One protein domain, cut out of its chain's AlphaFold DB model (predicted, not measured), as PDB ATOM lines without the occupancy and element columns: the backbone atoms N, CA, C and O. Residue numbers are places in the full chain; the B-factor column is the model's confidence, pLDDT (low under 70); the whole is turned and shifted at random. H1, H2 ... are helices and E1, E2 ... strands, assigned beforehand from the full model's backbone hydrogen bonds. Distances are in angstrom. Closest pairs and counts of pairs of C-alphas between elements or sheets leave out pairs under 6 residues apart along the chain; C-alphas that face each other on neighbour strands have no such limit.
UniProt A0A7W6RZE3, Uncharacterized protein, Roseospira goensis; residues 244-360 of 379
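This is residues 244 to 360 of the 379 residues of an uncharacterized protein of Roseospira goensis (UniProt A0A7W6RZE3). A strongly twisted four-stranded sheet forms a wall, its long E2-E3 hairpin reaching to one end of the domain, with H1 packed along E4 and H2 packed slantwise over E1. Beyond the sheet, short helices H4 and H5 pack on H1 and H2, while H6 lies farther out and H3 grazes the sheet. The printed part has 117 residues, with E1, E2, E3, E4, then H1 to H6 along the chain; the sheet runs E1, E2, E3, E4, antiparallel, and the class is mixed, helices and strands. The whole is compact, with a radius of gyration of the C-alphas of 14.3 A and spans of 45 by 37 by 26 A.

Start at the sheet: E1 (247 to 252), E2 (255 to 263), E3 (269 to 278) and E4 (284 to 289) make a meander, each strand the antiparallel neighbour and hairpin partner of the one before. Look for N 249 and O 257 at 2.9 A, N 260 and O 272 at 2.9 A, and N 288 and O 275 at 2.8 A, each within hydrogen-bond range. E3 bends by 55 degrees at residue 275. H1 (292 to 302) and H2 (306 to 318) are on one face of the sheet, two layers, helices over a sheet. H1 runs along E4, at 11 degrees on the local plane and a height over the sheet of 8.4 A; the closest C-alphas, of Ala 288 and Val 295, are 4.9 A apart. H2 is over E1 at a height of 7.2 A, slantwise at 35 degrees on the local plane; the closest C-alphas, of Ser 252 and Leu 312, are 5.0 A apart. H3 (321 to 324) only grazes the sheet. H4 (336 to 341) touches H2, at a steep tilt of 40 degrees, opposite ways; the closest C-alphas, of Ser 307 and Ala 340, are 4.5 A apart. H5 (343 to 347) touches H1, the C-alphas of Ala 300 and Thr 347 being closest at 5.1 A. H6 (352 to 358) is close to but not clearly touching H1, with the C-alphas of Ser 293 and Leu 354 closest at 6.8 A; H6 and H2 are apart. In H1, H4 and H5 every O i to N i+4 pair is within hydrogen-bond range; H2 has 7 of 9, H6 has 0 of 3 but 2 of 4 O i to N i+3 pairs, and H3 is too short for an O i to N i+4 pair.

Find C-alpha 247 at (149.342, 143.316, 141.586), where E1 begins. E2 runs 25.6 A and E3 25.7 A from first to last C-alpha; H1 runs 15.4 A and H2 19.7 A. H6 ends at C-alpha 358, at (163.401, 140.974, 169.934).

The two C-alphas farthest apart, those of Asn 266 and Arg 348, are 45.5 A apart. The printed part has no cut, and the link from H3 to H4, 11 residues, is long. The mean pLDDT of the printed part is 78.1; look for values under 70 at residues 244 to 245, 262 to 265, 267 to 271, 322 to 334 and 356 to 360.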
ATOM      1  N   PRO A 244     140.109 145.781 142.563       62.44
ATOM      2  CA  PRO A 244     141.261 145.754 141.683       62.44
ATOM      3  C   PRO A 244     142.007 144.423 141.871       62.44
ATOM      4  O   PRO A 244     142.201 144.000 143.022       62.44
ATOM      5  N   PRO A 245     142.440 143.779 140.769       65.62
ATOM      6  CA  PRO A 245     143.130 142.499 140.822       65.62
ATOM      7  C   PRO A 245     144.443 142.621 141.599       65.62
ATOM      8  O   PRO A 245     145.024 143.708 141.728       65.62
ATOM      9  N   ALA A 246     144.924 141.488 142.117       75.12
ATOM     10  CA  ALA A 246     146.211 141.436 142.796       75.12
ATOM     11  C   ALA A 246     147.330 141.931 141.867       75.12
ATOM     12  O   ALA A 246     147.360 141.610 140.680       75.12
ATOM     13  N   ARG A 247     148.264 142.725 142.397       82.75
ATOM     14  CA  ARG A 247     149.342 143.316 141.586       82.75
ATOM     15  C   ARG A 247     150.646 143.434 142.354       82.75
ATOM     16  O   ARG A 247     150.654 143.656 143.566       82.75
ATOM     17  N   PHE A 248     151.764 143.348 141.642       86.12
ATOM     18  CA  PHE A 248     153.075 143.626 142.218       86.12
ATOM     19  C   PHE A 248     153.266 145.130 142.416       86.12
ATOM     20  O   PHE A 248     153.324 145.882 141.444       86.12
ATOM     21  N   ALA A 249     153.402 145.571 143.665       86.50
ATOM     22  CA  ALA A 249     153.654 146.979 143.980       86.50
ATOM     23  C   ALA A 249     155.142 147.310 144.147       86.50
ATOM     24  O   ALA A 249     155.531 148.466 144.008       86.50
ATOM     25  N   ALA A 250     155.983 146.309 144.418       89.06
ATOM     26  CA  ALA A 250     157.439 146.435 144.435       89.06
ATOM     27  C   ALA A 250     158.090 145.084 144.108       89.06
ATOM     28  O   ALA A 250     157.532 144.039 144.451       89.06
ATOM     29  N   ARG A 251     159.256 145.096 143.454       92.75
ATOM     30  CA  ARG A 251     160.018 143.896 143.069       92.75
ATOM     31  C   ARG A 251     161.520 144.146 143.067       92.75
ATOM     32  O   ARG A 251     161.987 145.149 142.535       92.75
ATOM     33  N   SER A 252     162.287 143.202 143.588       91.62
ATOM     34  CA  SER A 252     163.748 143.239 143.526       91.62
ATOM     35  C   SER A 252     164.298 141.822 143.614       91.62
ATOM     36  O   SER A 252     164.003 141.112 144.574       91.62
ATOM     37  N   GLY A 253     165.075 141.403 142.611       90.88
ATOM     38  CA  GLY A 253     165.545 140.021 142.492       90.88
ATOM     39  C   GLY A 253     164.389 139.018 142.560       90.88
ATOM     40  O   GLY A 253     163.342 139.225 141.950       90.88
ATOM     41  N   ASN A 254     164.556 137.970 143.365       92.69
ATOM     42  CA  ASN A 254     163.552 136.928 143.600       92.69
ATOM     43  C   ASN A 254     162.480 137.310 144.639       92.69
ATOM     44  O   ASN A 254     161.863 136.434 145.245       92.69
ATOM     45  N   PHE A 255     162.249 138.605 144.873       92.88
ATOM     46  CA  PHE A 255     161.301 139.088 145.875       92.88
ATOM     47  C   PHE A 255     160.298 140.061 145.286       92.88
ATOM     48  O   PHE A 255     160.652 140.974 144.536       92.88
ATOM     49  N   ALA A 256     159.046 139.916 145.707       91.75
ATOM     50  CA  ALA A 256     157.976 140.812 145.317       91.75
ATOM     51  C   ALA A 256     157.037 141.121 146.479       91.75
ATOM     52  O   ALA A 256     156.682 140.242 147.264       91.75
ATOM     53  N   TRP A 257     156.592 142.372 146.557       89.75
ATOM     54  CA  TRP A 257     155.447 142.746 147.374       89.75
ATOM     55  C   TRP A 257     154.187 142.703 146.515       89.75
ATOM     56  O   TRP A 257     154.058 143.475 145.559       89.75
ATOM     57  N   LEU A 258     153.271 141.803 146.861       86.12
ATOM     58  CA  LEU A 258     151.971 141.685 146.212       86.12
ATOM     59  C   LEU A 258     150.938 142.456 147.032       86.12
ATOM     60  O   LEU A 258     150.782 142.200 148.227       86.12
ATOM     61  N   GLU A 259     150.236 143.388 146.395       83.25
ATOM     62  CA  GLU A 259     149.030 144.001 146.945       83.25
ATOM     63  C   GLU A 259     147.833 143.122 146.598       83.25
ATOM     64  O   GLU A 259     147.646 142.740 145.443       83.25
ATOM     65  N   THR A 260     147.020 142.818 147.602       75.56
ATOM     66  CA  THR A 260     145.801 142.024 147.453       75.56
ATOM     67  C   THR A 260     144.628 142.821 147.985       75.56
ATOM     68  O   THR A 260     144.727 143.418 149.060       75.56
ATOM     69  N   THR A 261     143.499 142.778 147.295       74.38
ATOM     70  CA  THR A 261     142.253 143.339 147.812       74.38
ATOM     71  C   THR A 261     141.360 142.185 148.233       74.38
ATOM     72  O   THR A 261     141.056 141.318 147.423       74.38
ATOM     73  N   THR A 262     140.958 142.143 149.500       67.88
ATOM     74  CA  THR A 262     139.997 141.154 149.995       67.88
ATOM     75  C   THR A 262     138.687 141.831 150.353       67.88
ATOM     76  O   THR A 262     138.663 142.872 151.011       67.88
ATOM     77  N   LEU A 263     137.575 141.236 149.924       67.19
ATOM     78  CA  LEU A 263     136.254 141.671 150.352       67.19
ATOM     79  C   LEU A 263     136.061 141.251 151.814       67.19
ATOM     80  O   LEU A 263     136.161 140.072 152.159       67.19
ATOM     81  N   THR A 264     135.825 142.212 152.702       69.00
ATOM     82  CA  THR A 264     135.490 141.892 154.094       69.00
ATOM     83  C   THR A 264     134.041 141.405 154.200       69.00
ATOM     84  O   THR A 264     133.229 141.702 153.323       69.00
ATOM     85  N   PRO A 265     133.656 140.729 155.301       69.81
ATOM     86  CA  PRO A 265     132.264 140.325 155.536       69.81
ATOM     87  C   PRO A 265     131.248 141.479 155.538       69.81
ATOM     88  O   PRO A 265     130.053 141.229 155.437       69.81
ATOM     89  N   ASN A 266     131.715 142.725 155.667       73.75
ATOM     90  CA  ASN A 266     130.893 143.934 155.618       73.75
ATOM     91  C   ASN A 266     130.923 144.603 154.230       73.75
ATOM     92  O   ASN A 266     130.706 145.809 154.142       73.75
ATOM     93  N   GLU A 267     131.288 143.862 153.177       63.41
ATOM     94  CA  GLU A 267     131.347 144.339 151.783       63.41
ATOM     95  C   GLU A 267     132.290 145.538 151.580       63.41
ATOM     96  O   GLU A 267     132.214 146.271 150.603       63.41
ATOM     97  N   THR A 268     133.220 145.749 152.515       69.25
ATOM     98  CA  THR A 268     134.260 146.773 152.395       69.25
ATOM     99  C   THR A 268     135.536 146.124 151.883       69.25
ATOM    100  O   THR A 268     135.943 145.083 152.405       69.25
ATOM    101  N   TYR A 269     136.200 146.743 150.913       67.62
ATOM    102  CA  TYR A 269     137.509 146.292 150.452       67.62
ATOM    103  C   TYR A 269     138.582 146.527 151.521       67.62
ATOM    104  O   TYR A 269     138.852 147.658 151.924       67.62
ATOM    105  N   ALA A 270     139.204 145.445 151.986       63.28
ATOM    106  CA  ALA A 270     140.420 145.494 152.777       63.28
ATOM    107  C   ALA A 270     141.627 145.375 151.847       63.28
ATOM    108  O   ALA A 270     141.793 144.390 151.126       63.28
ATOM    109  N   HIS A 271     142.502 146.375 151.893       68.00
ATOM    110  CA  HIS A 271     143.795 146.299 151.233       68.00
ATOM    111  C   HIS A 271     144.762 145.511 152.122       68.00
ATOM    112  O   HIS A 271     145.170 145.960 153.195       68.00
ATOM    113  N   GLY A 272     145.124 144.321 151.658       73.50
ATOM    114  CA  GLY A 272     146.196 143.495 152.193       73.50
ATOM    115  C   GLY A 272     147.452 143.574 151.330       73.50
ATOM    116  O   GLY A 272     147.443 144.071 150.203       73.50
ATOM    117  N   GLY A 273     148.554 143.074 151.871       79.06
ATOM    118  CA  GLY A 273     149.768 142.885 151.099       79.06
ATOM    119  C   GLY A 273     150.697 141.895 151.774       79.06
ATOM    120  O   GLY A 273     150.616 141.681 152.987       79.06
ATOM    121  N   GLY A 274     151.556 141.271 150.980       84.38
ATOM    122  CA  GLY A 274     152.464 140.239 151.455       84.38
ATOM    123  C   GLY A 274     153.765 140.208 150.672       84.38
ATOM    124  O   GLY A 274     153.804 140.565 149.495       84.38
ATOM    125  N   LEU A 275     154.827 139.756 151.339       88.75
ATOM    126  CA  LEU A 275     156.091 139.451 150.688       88.75
ATOM    127  C   LEU A 275     156.030 138.040 150.102       88.75
ATOM    128  O   LEU A 275     155.697 137.081 150.800       88.75
ATOM    129  N   TYR A 276     156.386 137.915 148.832       90.12
ATOM    130  CA  TYR A 276     156.439 136.655 148.107       90.12
ATOM    131  C   TYR A 276     157.825 136.447 147.508       90.12
ATOM    132  O   TYR A 276     158.500 137.398 147.107       90.12
ATOM    133  N   LEU A 277     158.222 135.181 147.449       91.00
ATOM    134  CA  LEU A 277     159.336 134.720 146.641       91.00
ATOM    135  C   LEU A 277     158.831 134.527 145.213       91.00
ATOM    136  O   LEU A 277     157.780 133.908 145.011       91.00
ATOM    137  N   ILE A 278     159.575 135.046 144.247       88.75
ATOM    138  CA  ILE A 278     159.282 134.927 142.821       88.75
ATOM    139  C   ILE A 278     160.481 134.349 142.076       88.75
ATOM    140  O   ILE A 278     161.625 134.478 142.515       88.75
ATOM    141  N   ASP A 279     160.227 133.710 140.944       87.75
ATOM    142  CA  ASP A 279     161.289 133.318 140.023       87.75
ATOM    143  C   ASP A 279     161.698 134.463 139.078       87.75
ATOM    144  O   ASP A 279     161.102 135.543 139.076       87.75
ATOM    145  N   ALA A 280     162.709 134.218 138.241       86.81
ATOM    146  CA  ALA A 280     163.170 135.168 137.225       86.81
ATOM    147  C   ALA A 280     162.108 135.530 136.167       86.81
ATOM    148  O   ALA A 280     162.215 136.567 135.514       86.81
ATOM    149  N   ASN A 281     161.063 134.711 136.024       83.00
ATOM    150  CA  ASN A 281     159.926 134.941 135.137       83.00
ATOM    151  C   ASN A 281     158.746 135.622 135.863       83.00
ATOM    152  O   ASN A 281     157.647 135.679 135.316       83.00
ATOM    153  N   ASN A 282     158.956 136.151 137.076       84.00
ATOM    154  CA  ASN A 282     157.944 136.775 137.940       84.00
ATOM    155  C   ASN A 282     156.819 135.848 138.418       84.00
ATOM    156  O   ASN A 282     155.792 136.323 138.910       84.00
ATOM    157  N   ARG A 283     156.986 134.529 138.325       83.44
ATOM    158  CA  ARG A 283     156.000 133.588 138.858       83.44
ATOM    159  C   ARG A 283     156.163 133.479 140.365       83.44
ATOM    160  O   ARG A 283     157.279 133.391 140.877       83.44
ATOM    161  N   ILE A 284     155.039 133.452 141.073       84.75
ATOM    162  CA  ILE A 284     155.023 133.282 142.525       84.75
ATOM    163  C   ILE A 284     155.459 131.860 142.868       84.75
ATOM    164  O   ILE A 284     154.827 130.887 142.461       84.75
ATOM    165  N   LEU A 285     156.515 131.756 143.670       84.12
ATOM    166  CA  LEU A 285     156.992 130.493 144.223       84.12
ATOM    167  C   LEU A 285     156.292 130.188 145.543       84.12
ATOM    168  O   LEU A 285     155.778 129.092 145.755       84.12
ATOM    169  N   ARG A 286     156.300 131.165 146.457       86.31
ATOM    170  CA  ARG A 286     155.865 130.973 147.841       86.31
ATOM    171  C   ARG A 286     155.627 132.306 148.540       86.31
ATOM    172  O   ARG A 286     156.326 133.283 148.298       86.31
ATOM    173  N   TYR A 287     154.699 132.310 149.492       87.88
ATOM    174  CA  TYR A 287     154.612 133.370 150.492       87.88
ATOM    175  C   TYR A 287     155.831 133.352 151.429       87.88
ATOM    176  O   TYR A 287     156.091 132.342 152.090       87.88
ATOM    177  N   ALA A 288     156.572 134.460 151.483       87.31
ATOM    178  CA  ALA A 288     157.831 134.545 152.220       87.31
ATOM    179  C   ALA A 288     157.626 134.591 153.741       87.31
ATOM    180  O   ALA A 288     158.512 134.179 154.474       87.31
ATOM    181  N   GLY A 289     156.466 135.051 154.216       85.75
ATOM    182  CA  GLY A 289     156.167 135.154 155.644       85.75
ATOM    183  C   GLY A 289     155.651 136.526 156.063       85.75
ATOM    184  O   GLY A 289     155.624 137.476 155.272       85.75
ATOM    185  N   ARG A 290     155.219 136.608 157.322       77.00
ATOM    186  CA  ARG A 290     154.677 137.813 157.969       77.00
ATOM    187  C   ARG A 290     155.718 138.571 158.780       77.00
ATOM    188  O   ARG A 290     155.572 139.779 158.950       77.00
ATOM    189  N   ASP A 291     156.749 137.881 159.255       81.50
ATOM    190  CA  ASP A 291     157.801 138.442 160.100       81.50
ATOM    191  C   ASP A 291     159.209 138.125 159.572       81.50
ATOM    192  O   ASP A 291     159.395 137.319 158.658       81.50
ATOM    193  N   SER A 292     160.219 138.787 160.144       82.69
ATOM    194  CA  SER A 292     161.618 138.643 159.721       82.69
ATOM    195  C   SER A 292     162.137 137.203 159.809       82.69
ATOM    196  O   SER A 292     162.977 136.820 158.999       82.69
ATOM    197  N   SER A 293     161.646 136.403 160.760       84.38
ATOM    198  CA  SER A 293     162.099 135.022 160.962       84.38
ATOM    199  C   SER A 293     161.517 134.081 159.925       84.38
ATOM    200  O   SER A 293     162.240 133.246 159.379       84.38
ATOM    201  N   GLU A 294     160.231 134.229 159.616       86.25
ATOM    202  CA  GLU A 294     159.600 133.494 158.524       86.25
ATOM    203  C   GLU A 294     160.261 133.831 157.185       86.25
ATOM    204  O   GLU A 294     160.622 132.916 156.444       86.25
ATOM    205  N   VAL A 295     160.517 135.119 156.926       88.81
ATOM    206  CA  VAL A 295     161.173 135.579 155.692       88.81
ATOM    207  C   VAL A 295     162.600 135.057 155.589       88.81
ATOM    208  O   VAL A 295     162.964 134.493 154.559       88.81
ATOM    209  N   ALA A 296     163.401 135.174 156.650       88.94
ATOM    210  CA  ALA A 296     164.762 134.646 156.663       88.94
ATOM    211  C   ALA A 296     164.777 133.129 156.422       88.94
ATOM    212  O   ALA A 296     165.575 132.636 155.625       88.94
ATOM    213  N   ARG A 297     163.857 132.387 157.054       87.31
ATOM    214  CA  ARG A 297     163.725 130.943 156.835       87.31
ATOM    215  C   ARG A 297     163.331 130.626 155.393       87.31
ATOM    216  O   ARG A 297     163.940 129.748 154.797       87.31
ATOM    217  N   ALA A 298     162.366 131.345 154.819       88.81
ATOM    218  CA  ALA A 298     161.941 131.133 153.436       88.81
ATOM    219  C   ALA A 298     163.076 131.413 152.434       88.81
ATOM    220  O   ALA A 298     163.240 130.671 151.468       88.81
ATOM    221  N   ILE A 299     163.890 132.438 152.687       90.19
ATOM    222  CA  ILE A 299     165.079 132.758 151.884       90.19
ATOM    223  C   ILE A 299     166.110 131.636 151.961       90.19
ATOM    224  O   ILE A 299     166.588 131.180 150.925       90.19
ATOM    225  N   ALA A 300     166.422 131.171 153.173       88.75
ATOM    226  CA  ALA A 300     167.381 130.095 153.389       88.75
ATOM    227  C   ALA A 300     166.909 128.764 152.782       88.75
ATOM    228  O   ALA A 300     167.704 128.046 152.180       88.75
ATOM    229  N   ASP A 301     165.613 128.454 152.890       85.75
ATOM    230  CA  ASP A 301     164.995 127.272 152.279       85.75
ATOM    231  C   ASP A 301     165.218 127.250 150.758       85.75
ATOM    232  O   ASP A 301     165.572 126.212 150.195       85.75
ATOM    233  N   PHE A 302     165.041 128.398 150.097       87.69
ATOM    234  CA  PHE A 302     165.195 128.528 148.646       87.69
ATOM    235  C   PHE A 302     166.628 128.853 148.199       87.69
ATOM    236  O   PHE A 302     166.884 128.876 147.000       87.69
ATOM    237  N   GLY A 303     167.549 129.104 149.135       88.69
ATOM    238  CA  GLY A 303     168.916 129.535 148.835       88.69
ATOM    239  C   GLY A 303     168.984 130.846 148.049       88.69
ATOM    240  O   GLY A 303     169.874 131.015 147.220       88.69
ATOM    241  N   LEU A 304     168.032 131.755 148.272       89.62
ATOM    242  CA  LEU A 304     167.979 133.039 147.569       89.62
ATOM    243  C   LEU A 304     168.962 134.042 148.174       89.62
ATOM    244  O   LEU A 304     169.212 134.044 149.382       89.62
ATOM    245  N   ASP A 305     169.470 134.943 147.337       88.38
ATOM    246  CA  ASP A 305     170.301 136.050 147.796       88.38
ATOM    247  C   ASP A 305     169.441 137.147 148.442       88.38
ATOM    248  O   ASP A 305     168.712 137.877 147.767       88.38
ATOM    249  N   ALA A 306     169.546 137.290 149.765       90.69
ATOM    250  CA  ALA A 306     168.799 138.299 150.511       90.69
ATOM    251  C   ALA A 306     169.262 139.743 150.231       90.69
ATOM    252  O   ALA A 306     168.565 140.680 150.630       90.69
ATOM    253  N   SER A 307     170.395 139.962 149.552       88.94
ATOM    254  CA  SER A 307     170.894 141.309 149.231       88.94
ATOM    255  C   SER A 307     169.865 142.134 148.442       88.94
ATOM    256  O   SER A 307     169.708 143.341 148.668       88.94
ATOM    257  N   ALA A 308     169.062 141.461 147.607       89.12
ATOM    258  CA  ALA A 308     167.998 142.060 146.811       89.12
ATOM    259  C   ALA A 308     166.857 142.664 147.655       89.12
ATOM    260  O   ALA A 308     166.139 143.542 147.164       89.12
ATOM    261  N   LEU A 309     166.706 142.278 148.930       90.25
ATOM    262  CA  LEU A 309     165.702 142.865 149.827       90.25
ATOM    263  C   LEU A 309     165.943 144.359 150.087       90.25
ATOM    264  O   LEU A 309     164.989 145.085 150.370       90.25
ATOM    265  N   SER A 310     167.187 144.836 149.969       87.75
ATOM    266  CA  SER A 310     167.517 146.259 150.119       87.75
ATOM    267  C   SER A 310     166.828 147.116 149.048       87.75
ATOM    268  O   SER A 310     166.106 148.056 149.382       87.75
ATOM    269  N   GLY A 311     166.946 146.718 147.778       88.56
ATOM    270  CA  GLY A 311     166.267 147.369 146.657       88.56
ATOM    271  C   GLY A 311     164.744 147.273 146.758       88.56
ATOM    272  O   GLY A 311     164.040 148.230 146.434       88.56
ATOM    273  N   LEU A 312     164.219 146.160 147.289       90.00
ATOM    274  CA  LEU A 312     162.788 146.044 147.564       90.00
ATOM    275  C   LEU A 312     162.348 147.069 148.618       90.00
ATOM    276  O   LEU A 312     161.354 147.766 148.421       90.00
ATOM    277  N   ALA A 313     163.100 147.200 149.713       86.88
ATOM    278  CA  ALA A 313     162.807 148.162 150.771       86.88
ATOM    279  C   ALA A 313     162.802 149.612 150.248       86.88
ATOM    280  O   ALA A 313     161.926 150.394 150.627       86.88
ATOM    281  N   ASP A 314     163.728 149.959 149.349       87.19
ATOM    282  CA  ASP A 314     163.787 151.279 148.707       87.19
ATOM    283  C   ASP A 314     162.543 151.558 147.851       87.19
ATOM    284  O   ASP A 314     161.926 152.627 147.963       87.19
ATOM    285  N   GLN A 315     162.118 150.586 147.040       89.00
ATOM    286  CA  GLN A 315     160.909 150.707 146.222       89.00
ATOM    287  C   GLN A 315     159.651 150.841 147.083       89.00
ATOM    288  O   GLN A 315     158.836 151.734 146.850       89.00
ATOM    289  N   MET A 316     159.518 150.013 148.121       84.31
ATOM    290  CA  MET A 316     158.378 150.067 149.038       84.31
ATOM    291  C   MET A 316     158.303 151.398 149.799       84.31
ATOM    292  O   MET A 316     157.209 151.931 150.004       84.31
ATOM    293  N   SER A 317     159.453 151.952 150.202       82.88
ATOM    294  CA  SER A 317     159.538 153.275 150.833       82.88
ATOM    295  C   SER A 317     159.122 154.379 149.861       82.88
ATOM    296  O   SER A 317     158.352 155.263 150.230       82.88
ATOM    297  N   THR A 318     159.588 154.309 148.611       84.25
ATOM    298  CA  THR A 318     159.269 155.292 147.563       84.25
ATOM    299  C   THR A 318     157.780 155.286 147.222       84.25
ATOM    300  O   THR A 318     157.162 156.342 147.110       84.25
ATOM    301  N   ALA A 319     157.177 154.099 147.129       81.25
ATOM    302  CA  ALA A 319     155.749 153.917 146.885       81.25
ATOM    303  C   ALA A 319     154.875 154.179 148.130       81.25
ATOM    304  O   ALA A 319     153.653 154.054 148.069       81.25
ATOM    305  N   ASN A 320     155.481 154.556 149.263       79.50
ATOM    306  CA  ASN A 320     154.795 154.840 150.523       79.50
ATOM    307  C   ASN A 320     153.930 153.669 151.042       79.50
ATOM    308  O   ASN A 320     152.977 153.862 151.804       79.50
ATOM    309  N   LEU A 321     154.273 152.430 150.668       73.50
ATOM    310  CA  LEU A 321     153.496 151.234 151.018       73.50
ATOM    311  C   LEU A 321     153.490 150.992 152.530       73.50
ATOM    312  O   LEU A 321     152.483 150.579 153.103       73.50
ATOM    313  N   GLY A 322     154.580 151.358 153.209       62.16
ATOM    314  CA  GLY A 322     154.689 151.254 154.664       62.16
ATOM    315  C   GLY A 322     153.677 152.106 155.442       62.16
ATOM    316  O   GLY A 322     153.507 151.890 156.646       62.16
ATOM    317  N   ASN A 323     153.009 153.062 154.784       60.47
ATOM    318  CA  ASN A 323     151.957 153.878 155.382       60.47
ATOM    319  C   ASN A 323     150.545 153.339 155.162       60.47
ATOM    320  O   ASN A 323     149.722 153.498 156.071       60.47
ATOM    321  N   ASN A 324     150.307 152.684 154.025       61.03
ATOM    322  CA  ASN A 324     149.005 152.148 153.625       61.03
ATOM    323  C   ASN A 324     148.736 150.758 154.211       61.03
ATOM    324  O   ASN A 324     147.583 150.395 154.421       61.03
ATOM    325  N   TYR A 325     149.791 150.011 154.546       65.25
ATOM    326  CA  TYR A 325     149.676 148.671 155.110       65.25
ATOM    327  C   TYR A 325     150.101 148.672 156.588       65.25
ATOM    328  O   TYR A 325     151.294 148.761 156.891       65.25
ATOM    329  N   PRO A 326     149.161 148.582 157.552       53.72
ATOM    330  CA  PRO A 326     149.476 148.623 158.983       53.72
ATOM    331  C   PRO A 326     150.311 147.425 159.455       53.72
ATOM    332  O   PRO A 326     151.031 147.564 160.438       53.72
ATOM    333  N   TYR A 327     150.302 146.305 158.719       53.34
ATOM    334  CA  TYR A 327     151.232 145.180 158.908       53.34
ATOM    335  C   TYR A 327     152.680 145.538 158.632       53.34
ATOM    336  O   TYR A 327     153.576 144.915 159.190       53.34
ATOM    337  N   TRP A 328     152.906 146.574 157.817       53.16
ATOM    338  CA  TRP A 328     154.160 147.274 157.893       53.16
ATOM    339  C   TRP A 328     154.210 147.865 159.312       53.16
ATOM    340  O   TRP A 328     154.918 147.283 160.078       53.16
ATOM    341  N   LYS A 329     153.458 148.872 159.803       49.44
ATOM    342  CA  LYS A 329     153.692 149.740 161.037       49.44
ATOM    343  C   LYS A 329     154.219 149.218 162.401       49.44
ATOM    344  O   LYS A 329     154.550 150.065 163.225       49.44
ATOM    345  N   SER A 330     154.434 147.927 162.624       41.28
ATOM    346  CA  SER A 330     154.977 147.377 163.877       41.28
ATOM    347  C   SER A 330     156.513 147.529 164.045       41.28
ATOM    348  O   SER A 330     157.245 147.437 163.066       41.28
ATOM    349  N   PRO A 331     157.051 147.709 165.266       39.94
ATOM    350  CA  PRO A 331     158.479 147.514 165.577       39.94
ATOM    351  C   PRO A 331     158.998 146.096 165.267       39.94
ATOM    352  O   PRO A 331     160.192 145.913 165.074       39.94
ATOM    353  N   GLU A 332     158.102 145.111 165.147       41.09
ATOM    354  CA  GLU A 332     158.390 143.704 164.809       41.09
ATOM    355  C   GLU A 332     158.514 143.452 163.284       41.09
ATOM    356  O   GLU A 332     158.537 142.308 162.830       41.09
ATOM    357  N   ARG A 333     158.552 144.522 162.472       53.47
ATOM    358  CA  ARG A 333     158.567 144.495 160.995       53.47
ATOM    359  C   ARG A 333     159.614 143.548 160.420       53.47
ATOM    360  O   ARG A 333     160.731 143.476 160.927       53.47
ATOM    361  N   ILE A 334     159.276 142.956 159.266       60.06
ATOM    362  CA  ILE A 334     160.235 142.398 158.303       60.06
ATOM    363  C   ILE A 334     161.282 143.481 158.040       60.06
ATOM    364  O   ILE A 334     161.063 144.409 157.256       60.06
ATOM    365  N   ALA A 335     162.406 143.410 158.741       73.50
ATOM    366  CA  ALA A 335     163.462 144.391 158.645       73.50
ATOM    367  C   ALA A 335     164.249 144.057 157.382       73.50
ATOM    368  O   ALA A 335     165.356 143.550 157.456       73.50
ATOM    369  N   LEU A 336     163.645 144.286 156.211       80.12
ATOM    370  CA  LEU A 336     164.197 143.915 154.904       80.12
ATOM    371  C   LEU A 336     165.645 144.385 154.752       80.12
ATOM    372  O   LEU A 336     166.468 143.652 154.220       80.12
ATOM    373  N   ARG A 337     165.967 145.573 155.284       83.38
ATOM    374  CA  ARG A 337     167.345 146.072 155.342       83.38
ATOM    375  C   ARG A 337     168.227 145.259 156.283       83.38
ATOM    376  O   ARG A 337     169.276 144.820 155.853       83.38
ATOM    377  N   THR A 338     167.790 144.983 157.508       84.81
ATOM    378  CA  THR A 338     168.530 144.114 158.440       84.81
ATOM    379  C   THR A 338     168.713 142.702 157.882       84.81
ATOM    380  O   THR A 338     169.778 142.115 158.033       84.81
ATOM    381  N   LEU A 339     167.709 142.151 157.199       85.25
ATOM    382  CA  LEU A 339     167.806 140.873 156.503       85.25
ATOM    383  C   LEU A 339     168.815 140.950 155.349       85.25
ATOM    384  O   LEU A 339     169.645 140.056 155.224       85.25
ATOM    385  N   ALA A 340     168.802 142.029 154.560       85.62
ATOM    386  CA  ALA A 340     169.789 142.260 153.504       85.62
ATOM    387  C   ALA A 340     171.216 142.403 154.064       85.62
ATOM    388  O   ALA A 340     172.149 141.807 153.538       85.62
ATOM    389  N   GLU A 341     171.388 143.135 155.166       87.19
ATOM    390  CA  GLU A 341     172.670 143.310 155.865       87.19
ATOM    391  C   GLU A 341     173.204 141.987 156.433       87.19
ATOM    392  O   GLU A 341     174.413 141.792 156.529       87.19
ATOM    393  N   ASN A 342     172.310 141.054 156.776       86.62
ATOM    394  CA  ASN A 342     172.649 139.726 157.288       86.62
ATOM    395  C   ASN A 342     172.502 138.619 156.226       86.62
ATOM    396  O   ASN A 342     172.434 137.443 156.587       86.62
ATOM    397  N   ALA A 343     172.491 138.954 154.927       85.94
ATOM    398  CA  ALA A 343     172.252 137.999 153.837       85.94
ATOM    399  C   ALA A 343     173.151 136.755 153.919       85.94
ATOM    400  O   ALA A 343     172.662 135.628 153.913       85.94
ATOM    401  N   SER A 344     174.457 136.950 154.121       83.88
ATOM    402  CA  SER A 344     175.435 135.856 154.220       83.88
ATOM    403  C   SER A 344     175.227 134.936 155.432       83.88
ATOM    404  O   SER A 344     175.680 133.790 155.436       83.88
ATOM    405  N   ARG A 345     174.563 135.419 156.488       84.88
ATOM    406  CA  ARG A 345     174.202 134.615 157.665       84.88
ATOM    407  C   ARG A 345     172.935 133.818 157.392       84.88
ATOM    408  O   ARG A 345     172.916 132.620 157.653       84.88
ATOM    409  N   ILE A 346     171.943 134.449 156.762       84.31
ATOM    410  CA  ILE A 346     170.693 133.807 156.340       84.31
ATOM    411  C   ILE A 346     170.968 132.649 155.376       84.31
ATOM    412  O   ILE A 346     170.454 131.556 155.592       84.31
ATOM    413  N   THR A 347     171.818 132.842 154.361       79.38
ATOM    414  CA  THR A 347     172.172 131.779 153.401       79.38
ATOM    415  C   THR A 347     172.822 130.573 154.086       79.38
ATOM    416  O   THR A 347     172.617 129.437 153.665       79.38
ATOM    417  N   ARG A 348     173.547 130.801 155.188       77.31
ATOM    418  CA  ARG A 348     174.139 129.745 156.026       77.31
ATOM    419  C   ARG A 348     173.173 129.163 157.065       77.31
ATOM    420  O   ARG A 348     173.566 128.286 157.824       77.31
ATOM    421  N   GLY A 349     171.934 129.646 157.129       79.38
ATOM    422  CA  GLY A 349     170.956 129.243 158.142       79.38
ATOM    423  C   GLY A 349     171.246 129.778 159.551       79.38
ATOM    424  O   GLY A 349     170.640 129.309 160.512       79.38
ATOM    425  N   ASP A 350     172.148 130.754 159.705       83.81
ATOM    426  CA  ASP A 350     172.385 131.424 160.986       83.81
ATOM    427  C   ASP A 350     171.350 132.534 161.204       83.81
ATOM    428  O   ASP A 350     171.431 133.626 160.635       83.81
ATOM    429  N   PHE A 351     170.394 132.251 162.085       84.25
ATOM    430  CA  PHE A 351     169.310 133.158 162.459       84.25
ATOM    431  C   PHE A 351     169.513 133.825 163.824       84.25
ATOM    432  O   PHE A 351     168.605 134.489 164.321       84.25
ATOM    433  N   SER A 352     170.681 133.678 164.455       83.25
ATOM    434  CA  SER A 352     170.919 134.203 165.812       83.25
ATOM    435  C   SER A 352     170.768 135.728 165.916       83.25
ATOM    436  O   SER A 352     170.409 136.245 166.974       83.25
ATOM    437  N   PHE A 353     170.947 136.459 164.810       81.12
ATOM    438  CA  PHE A 353     170.733 137.910 164.746       81.12
ATOM    439  C   PHE A 353     169.274 138.331 164.954       81.12
ATOM    440  O   PHE A 353     169.017 139.458 165.371       81.12
ATOM    441  N   LEU A 354     168.320 137.433 164.700       79.88
ATOM    442  CA  LEU A 354     166.898 137.711 164.882       79.88
ATOM    443  C   LEU A 354     166.497 137.711 166.363       79.88
ATOM    444  O   LEU A 354     165.583 138.438 166.743       79.88
ATOM    445  N   ALA A 355     167.211 136.967 167.215       70.38
ATOM    446  CA  ALA A 355     166.970 136.957 168.659       70.38
ATOM    447  C   ALA A 355     167.400 138.275 169.329       70.38
ATOM    448  O   ALA A 355     166.713 138.769 170.218       70.38
ATOM    449  N   ALA A 356     168.491 138.885 168.853       57.66
ATOM    450  CA  ALA A 356     169.020 140.135 169.403       57.66
ATOM    451  C   ALA A 356     168.107 141.354 169.151       57.66
ATOM    452  O   ALA A 356     168.162 142.331 169.894       57.66
ATOM    453  N   GLY A 357     167.259 141.304 168.117       51.53
ATOM    454  CA  GLY A 357     166.299 142.370 167.815       51.53
ATOM    455  C   GLY A 357     165.027 142.329 168.669       51.53
ATOM    456  O   GLY A 357     164.410 143.369 168.881       51.53
ATOM    457  N   ALA A 358     164.646 141.155 169.185       48.94
ATOM    458  CA  ALA A 358     163.401 140.974 169.934       48.94
ATOM    459  C   ALA A 358     163.470 141.511 171.378       48.94
ATOM    460  O   ALA A 358     162.449 141.915 171.929       48.94
ATOM    461  N   GLU A 359     164.660 141.565 171.986       39.38
ATOM    462  CA  GLU A 359     164.842 142.094 173.349       39.38
ATOM    463  C   GLU A 359     164.938 143.632 173.408       39.38
ATOM    464  O   GLU A 359     164.819 144.213 174.483       39.38
ATOM    465  N   ALA A 360     165.116 144.321 172.274       41.75
ATOM    466  CA  ALA A 360     165.487 145.740 172.265       41.75
ATOM    467  C   ALA A 360     164.318 146.746 172.220       41.75
ATOM    468  O   ALA A 360     164.566 147.953 172.191       41.75
TER     469      ALA A 360